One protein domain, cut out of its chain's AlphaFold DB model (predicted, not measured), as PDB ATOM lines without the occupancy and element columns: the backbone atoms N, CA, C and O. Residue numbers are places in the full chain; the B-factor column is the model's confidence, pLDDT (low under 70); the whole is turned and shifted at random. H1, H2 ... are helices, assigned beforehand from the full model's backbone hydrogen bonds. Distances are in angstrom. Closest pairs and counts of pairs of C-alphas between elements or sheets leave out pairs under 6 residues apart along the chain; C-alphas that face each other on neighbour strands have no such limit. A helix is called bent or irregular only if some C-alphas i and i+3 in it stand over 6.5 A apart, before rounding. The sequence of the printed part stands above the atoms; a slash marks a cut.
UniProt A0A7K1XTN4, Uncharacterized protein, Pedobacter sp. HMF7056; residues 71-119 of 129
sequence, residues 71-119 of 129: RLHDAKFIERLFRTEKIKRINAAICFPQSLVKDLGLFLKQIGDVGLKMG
ATOM      1  N   ARG A  71     -38.994  35.487  33.023       50.94
ATOM      2  CA  ARG A  71     -40.199  36.328  32.978       50.94
ATOM      3  C   ARG A  71     -39.982  37.829  33.223       50.94
ATOM      4  O   ARG A  71     -40.684  38.631  32.618       50.94
ATOM      5  N   LEU A  72     -39.075  38.235  34.118       49.16
ATOM      6  CA  LEU A  72     -38.820  39.656  34.419       49.16
ATOM      7  C   LEU A  72     -37.696  40.257  33.571       49.16
ATOM      8  O   LEU A  72     -37.674  41.475  33.372       49.16
ATOM      9  N   HIS A  73     -36.767  39.426  33.096       50.81
ATOM     10  CA  HIS A  73     -35.667  39.875  32.250       50.81
ATOM     11  C   HIS A  73     -36.131  40.040  30.795       50.81
ATOM     12  O   HIS A  73     -35.762  41.024  30.154       50.81
ATOM     13  N   ASP A  74     -37.028  39.167  30.330       61.22
ATOM     14  CA  ASP A  74     -37.553  39.165  28.963       61.22
ATOM     15  C   ASP A  74     -38.474  40.357  28.696       61.22
ATOM     16  O   ASP A  74     -38.312  41.048  27.695       61.22
ATOM     17  N   ALA A  75     -39.382  40.686  29.621       62.09
ATOM     18  CA  ALA A  75     -40.318  41.795  29.426       62.09
ATOM     19  C   ALA A  75     -39.605  43.158  29.334       62.09
ATOM     20  O   ALA A  75     -39.844  43.926  28.404       62.09
ATOM     21  N   LYS A  76     -38.668  43.443  30.252       68.69
ATOM     22  CA  LYS A  76     -37.892  44.700  30.238       68.69
ATOM     23  C   LYS A  76     -36.944  44.791  29.043       68.69
ATOM     24  O   LYS A  76     -36.673  45.888  28.556       68.69
ATOM     25  N   PHE A  77     -36.407  43.657  28.599       72.50
ATOM     26  CA  PHE A  77     -35.563  43.589  27.414       72.50
ATOM     27  C   PHE A  77     -36.373  43.863  26.144       72.50
ATOM     28  O   PHE A  77     -35.993  44.729  25.360       72.50
ATOM     29  N   ILE A  78     -37.531  43.221  25.994       70.94
ATOM     30  CA  ILE A  78     -38.434  43.418  24.856       70.94
ATOM     31  C   ILE A  78     -38.974  44.854  24.829       70.94
ATOM     32  O   ILE A  78     -38.948  45.496  23.780       70.94
ATOM     33  N   GLU A  79     -39.347  45.431  25.976       71.94
ATOM     34  CA  GLU A  79     -39.700  46.856  26.068       71.94
ATOM     35  C   GLU A  79     -38.560  47.782  25.626       71.94
ATOM     36  O   GLU A  79     -38.808  48.811  24.996       71.94
ATOM     37  N   ARG A  80     -37.306  47.437  25.946       76.00
ATOM     38  CA  ARG A  80     -36.140  48.202  25.495       76.00
ATOM     39  C   ARG A  80     -35.965  48.095  23.979       76.00
ATOM     40  O   ARG A  80     -35.751  49.131  23.358       76.00
ATOM     41  N   LEU A  81     -36.122  46.903  23.396       75.38
ATOM     42  CA  LEU A  81     -36.047  46.691  21.944       75.38
ATOM     43  C   LEU A  81     -37.079  47.538  21.190       75.38
ATOM     44  O   LEU A  81     -36.725  48.224  20.233       75.38
ATOM     45  N   PHE A  82     -38.322  47.597  21.680       72.44
ATOM     46  CA  PHE A  82     -39.362  48.459  21.102       72.44
ATOM     47  C   PHE A  82     -39.031  49.960  21.151       72.44
ATOM     48  O   PHE A  82     -39.589  50.721  20.364       72.44
ATOM     49  N   ARG A  83     -38.145  50.409  22.054       73.75
ATOM     50  CA  ARG A  83     -37.693  51.813  22.126       73.75
ATOM     51  C   ARG A  83     -36.508  52.109  21.211       73.75
ATOM     52  O   ARG A  83     -36.323  53.260  20.831       73.75
ATOM     53  N   THR A  84     -35.682  51.109  20.913       73.56
ATOM     54  CA  THR A  84     -34.417  51.290  20.187       73.56
ATOM     55  C   THR A  84     -34.491  50.900  18.717       73.56
ATOM     56  O   THR A  84     -33.715  51.421  17.919       73.56
ATOM     57  N   GLU A  85     -35.396  49.997  18.341       79.19
ATOM     58  CA  GLU A  85     -35.465  49.444  16.988       79.19
ATOM     59  C   GLU A  85     -36.609  50.021  16.143       79.19
ATOM     60  O   GLU A  85     -37.616  50.525  16.642       79.19
ATOM     61  N   LYS A  86     -36.465  49.924  14.814       75.62
ATOM     62  CA  LYS A  86     -37.530  50.287  13.871       75.62
ATOM     63  C   LYS A  86     -38.661  49.265  13.954       75.62
ATOM     64  O   LYS A  86     -38.503  48.117  13.545       75.62
ATOM     65  N   ILE A  87     -39.825  49.712  14.413       78.38
ATOM     66  CA  ILE A  87     -41.015  48.871  14.551       78.38
ATOM     67  C   ILE A  87     -41.622  48.591  13.169       78.38
ATOM     68  O   ILE A  87     -42.024  49.515  12.459       78.38
ATOM     69  N   LYS A  88     -41.744  47.311  12.802       77.81
ATOM     70  CA  LYS A  88     -42.570  46.876  11.665       77.81
ATOM     71  C   LYS A  88     -43.983  46.567  12.149       77.81
ATOM     72  O   LYS A  88     -44.157  45.803  13.094       77.81
ATOM     73  N   ARG A  89     -44.985  47.156  11.495       75.75
ATOM     74  CA  ARG A  89     -46.405  46.922  11.795       75.75
ATOM     75  C   ARG A  89     -46.986  45.924  10.802       75.75
ATOM     76  O   ARG A  89     -46.722  46.023   9.606       75.75
ATOM     77  N   ILE A  90     -47.775  44.984  11.308       76.19
ATOM     78  CA  ILE A  90     -48.551  44.039  10.503       76.19
ATOM     79  C   ILE A  90     -50.024  44.351  10.753       76.19
ATOM     80  O   ILE A  90     -50.449  44.422  11.904       76.19
ATOM     81  N   ASN A  91     -50.789  44.529   9.676       75.00
ATOM     82  CA  ASN A  91     -52.235  44.689   9.756       75.00
ATOM     83  C   ASN A  91     -52.879  43.301   9.736       75.00
ATOM     84  O   ASN A  91     -52.737  42.570   8.756       75.00
ATOM     85  N   ALA A  92     -53.575  42.945  10.812       72.62
ATOM     86  CA  ALA A  92     -54.319  41.697  10.920       72.62
ATOM     87  C   ALA A  92     -55.803  42.003  11.140       72.62
ATOM     88  O   ALA A  92     -56.151  42.802  12.008       72.62
ATOM     89  N   ALA A  93     -56.669  41.359  10.358       78.75
ATOM     90  CA  ALA A  93     -58.112  41.407  10.550       78.75
ATOM     91  C   ALA A  93     -58.551  40.187  11.366       78.75
ATOM     92  O   ALA A  93     -58.203  39.055  11.029       78.75
ATOM     93  N   ILE A  94     -59.311  40.420  12.435       74.56
ATOM     94  CA  ILE A  94     -59.867  39.362  13.279       74.56
ATOM     95  C   ILE A  94     -61.384  39.414  13.137       74.56
ATOM     96  O   ILE A  94     -62.004  40.431  13.440       74.56
ATOM     97  N   CYS A  95     -61.978  38.318  12.674       79.56
ATOM     98  CA  CYS A  95     -63.424  38.175  12.551       79.56
ATOM     99  C   CYS A  95     -63.944  37.254  13.653       79.56
ATOM    100  O   CYS A  95     -63.374  36.192  13.895       79.56
ATOM    101  N   PHE A  96     -65.036  37.643  14.303       79.88
ATOM    102  CA  PHE A  96     -65.679  36.843  15.341       79.88
ATOM    103  C   PHE A  96     -67.192  37.118  15.378       79.88
ATOM    104  O   PHE A  96     -67.631  38.207  15.001       79.88
ATOM    105  N   PRO A  97     -68.009  36.148  15.827       85.75
ATOM    106  CA  PRO A  97     -69.441  36.347  16.019       85.75
ATOM    107  C   PRO A  97     -69.735  37.417  17.076       85.75
ATOM    108  O   PRO A  97     -69.113  37.440  18.140       85.75
ATOM    109  N   GLN A  98     -70.749  38.253  16.834       81.31
ATOM    110  CA  GLN A  98     -71.140  39.334  17.749       81.31
ATOM    111  C   GLN A  98     -71.540  38.829  19.149       81.31
ATOM    112  O   GLN A  98     -71.370  39.530  20.145       81.31
ATOM    113  N   SER A  99     -72.019  37.589  19.253       87.38
ATOM    114  CA  SER A  99     -72.356  36.949  20.528       87.38
ATOM    115  C   SER A  99     -71.151  36.739  21.454       87.38
ATOM    116  O   SER A  99     -71.341  36.622  22.662       87.38
ATOM    117  N   LEU A 100     -69.926  36.720  20.916       82.50
ATOM    118  CA  LEU A 100     -68.683  36.437  21.645       82.50
ATOM    119  C   LEU A 100     -67.831  37.691  21.899       82.50
ATOM    120  O   LEU A 100     -66.687  37.598  22.337       82.50
ATOM    121  N   VAL A 101     -68.386  38.888  21.674       79.56
ATOM    122  CA  VAL A 101     -67.693  40.170  21.912       79.56
ATOM    123  C   VAL A 101     -67.182  40.288  23.354       79.56
ATOM    124  O   VAL A 101     -66.136  40.885  23.591       79.56
ATOM    125  N   LYS A 102     -67.882  39.694  24.329       76.31
ATOM    126  CA  LYS A 102     -67.456  39.701  25.739       76.31
ATOM    127  C   LYS A 102     -66.148  38.934  25.962       76.31
ATOM    128  O   LYS A 102     -65.340  39.349  26.789       76.31
ATOM    129  N   ASP A 103     -65.915  37.883  25.183       80.81
ATOM    130  CA  ASP A 103     -64.713  37.050  25.275       80.81
ATOM    131  C   ASP A 103     -63.542  37.637  24.477       80.81
ATOM    132  O   ASP A 103     -62.383  37.307  24.733       80.81
ATOM    133  N   LEU A 104     -63.816  38.577  23.565       78.94
ATOM    134  CA  LEU A 104     -62.792  39.277  22.788       78.94
ATOM    135  C   LEU A 104     -61.805  40.030  23.686       78.94
ATOM    136  O   LEU A 104     -60.604  39.992  23.442       78.94
ATOM    137  N   GLY A 105     -62.289  40.697  24.737       75.19
ATOM    138  CA  GLY A 105     -61.414  41.415  25.670       75.19
ATOM    139  C   GLY A 105     -60.445  40.474  26.394       75.19
ATOM    140  O   GLY A 105     -59.263  40.787  26.547       75.19
ATOM    141  N   LEU A 106     -60.925  39.288  26.783       80.62
ATOM    142  CA  LEU A 106     -60.099  38.251  27.398       80.62
ATOM    143  C   LEU A 106     -59.083  37.685  26.399       80.62
ATOM    144  O   LEU A 106     -57.909  37.534  26.737       80.62
ATOM    145  N   PHE A 107     -59.520  37.428  25.171       82.44
ATOM    146  CA  PHE A 107     -58.673  36.971  24.077       82.44
ATOM    147  C   PHE A 107     -57.555  37.972  23.754       82.44
ATOM    148  O   PHE A 107     -56.391  37.588  23.698       82.44
ATOM    149  N   LEU A 108     -57.870  39.265  23.624       81.88
ATOM    150  CA  LEU A 108     -56.873  40.310  23.368       81.88
ATOM    151  C   LEU A 108     -55.848  40.407  24.500       81.88
ATOM    152  O   LEU A 108     -54.654  40.527  24.232       81.88
ATOM    153  N   LYS A 109     -56.289  40.286  25.757       80.38
ATOM    154  CA  LYS A 109     -55.385  40.240  26.911       80.38
ATOM    155  C   LYS A 109     -54.446  39.031  26.843       80.38
ATOM    156  O   LYS A 109     -53.240  39.184  27.002       80.38
ATOM    157  N   GLN A 110     -54.986  37.847  26.561       79.69
ATOM    158  CA  GLN A 110     -54.194  36.620  26.445       79.69
ATOM    159  C   GLN A 110     -53.195  36.685  25.284       79.69
ATOM    160  O   GLN A 110     -52.041  36.297  25.456       79.69
ATOM    161  N   ILE A 111     -53.600  37.209  24.123       82.06
ATOM    162  CA  ILE A 111     -52.675  37.416  23.003       82.06
ATOM    163  C   ILE A 111     -51.635  38.479  23.347       82.06
ATOM    164  O   ILE A 111     -50.484  38.305  22.971       82.06
ATOM    165  N   GLY A 112     -51.977  39.536  24.085       78.69
ATOM    166  CA  GLY A 112     -50.995  40.501  24.583       78.69
ATOM    167  C   GLY A 112     -49.910  39.826  25.431       78.69
ATOM    168  O   GLY A 112     -48.719  40.002  25.172       78.69
ATOM    169  N   ASP A 113     -50.319  38.977  26.375       76.75
ATOM    170  CA  ASP A 113     -49.406  38.238  27.254       76.75
ATOM    171  C   ASP A 113     -48.539  37.220  26.491       76.75
ATOM    172  O   ASP A 113     -47.370  37.013  26.824       76.75
ATOM    173  N   VAL A 114     -49.102  36.555  25.477       78.81
ATOM    174  CA  VAL A 114     -48.374  35.603  24.622       78.81
ATOM    175  C   VAL A 114     -47.450  36.334  23.652       78.81
ATOM    176  O   VAL A 114     -46.297  35.945  23.492       78.81
ATOM    177  N   GLY A 115     -47.919  37.422  23.049       76.75
ATOM    178  CA  GLY A 115     -47.165  38.228  22.102       76.75
ATOM    179  C   GLY A 115     -45.916  38.812  22.734       76.75
ATOM    180  O   GLY A 115     -44.831  38.676  22.168       76.75
ATOM    181  N   LEU A 116     -46.026  39.349  23.954       73.81
ATOM    182  CA  LEU A 116     -44.864  39.842  24.691       73.81
ATOM    183  C   LEU A 116     -43.823  38.745  24.930       73.81
ATOM    184  O   LEU A 116     -42.637  39.031  24.856       73.81
ATOM    185  N   LYS A 117     -44.228  37.489  25.146       73.62
ATOM    186  CA  LYS A 117     -43.283  36.360  25.258       73.62
ATOM    187  C   LYS A 117     -42.645  35.988  23.922       73.62
ATOM    188  O   LYS A 117     -41.533  35.481  23.897       73.62
ATOM    189  N   MET A 118     -43.352  36.223  22.821       75.06
ATOM    190  CA  MET A 118     -42.903  35.920  21.462       75.06
ATOM    191  C   MET A 118     -42.200  37.102  20.774       75.06
ATOM    192  O   MET A 118     -41.811  36.982  19.615       75.06
ATOM    193  N   GLY A 119     -42.023  38.236  21.462       75.69
ATOM    194  CA  GLY A 119     -41.317  39.405  20.930       75.69
ATOM    195  C   GLY A 119     -42.165  40.355  20.079       75.69
ATOM    196  O   GLY A 119     -41.602  41.165  19.348       75.69
TER     197      GLY A 119
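Overview. This is residues 71 to 119 of the 129 residues of an uncharacterized protein of Pedobacter sp. HMF7056 (UniProt A0A7K1XTN4). Two helices make a T-shaped corner, the last turn of the longer H2 ending on the side of H1, while a long link, residues 85 to 97, arches from the end of H1 to the far end of H2 and leaves an open, empty space between. The printed part has 49 residues with two named helices, H1 then H2, and no named strand; the class is all helix. It is loose, with a radius of gyration of the C-alphas of 14.0 A, and flat, spanning 40 by 24 by 13 A.

Along the chain. Find C-alpha 71 at (-40.199, 36.328, 32.978); from there H1, residues 71 to 84, runs 20.5 A to C-alpha 84 at (-34.417, 51.290, 20.187). Go on through residues 85 to 97 to C-alpha 98 at (-71.140, 39.334, 17.749), where H2, residues 98 to 118, begins; it is 28.7 A long. H2 is irregular, with C-alphas 99 and 102 at 7.7 A, and has a kink of 43 degrees near residue 105.

Arrangement. Look at Ala 75 and Leu 116: their C-alphas, the closest of H1 and H2, are 6.8 A apart. The helices touch there, H1 with residues 74 to 78 alone and H2 with residues 116 to 117 alone. Their lines stand about perpendicular, at 89 degrees. Of the O i to N i+4 pairs, 8 of 10 in H1 and 12 of 17 in H2 are within hydrogen-bond range.

Size, cuts and confidence. The two C-alphas farthest apart are those of Thr 84 and Ser 99, at 40.6 A. The link from H1 to H2 is long, and residues 83 to 93 stand free. The printed part has no cut. Look for low confidence at residues 71 to 76, which have pLDDT under 70; the mean of the printed part is 75.0.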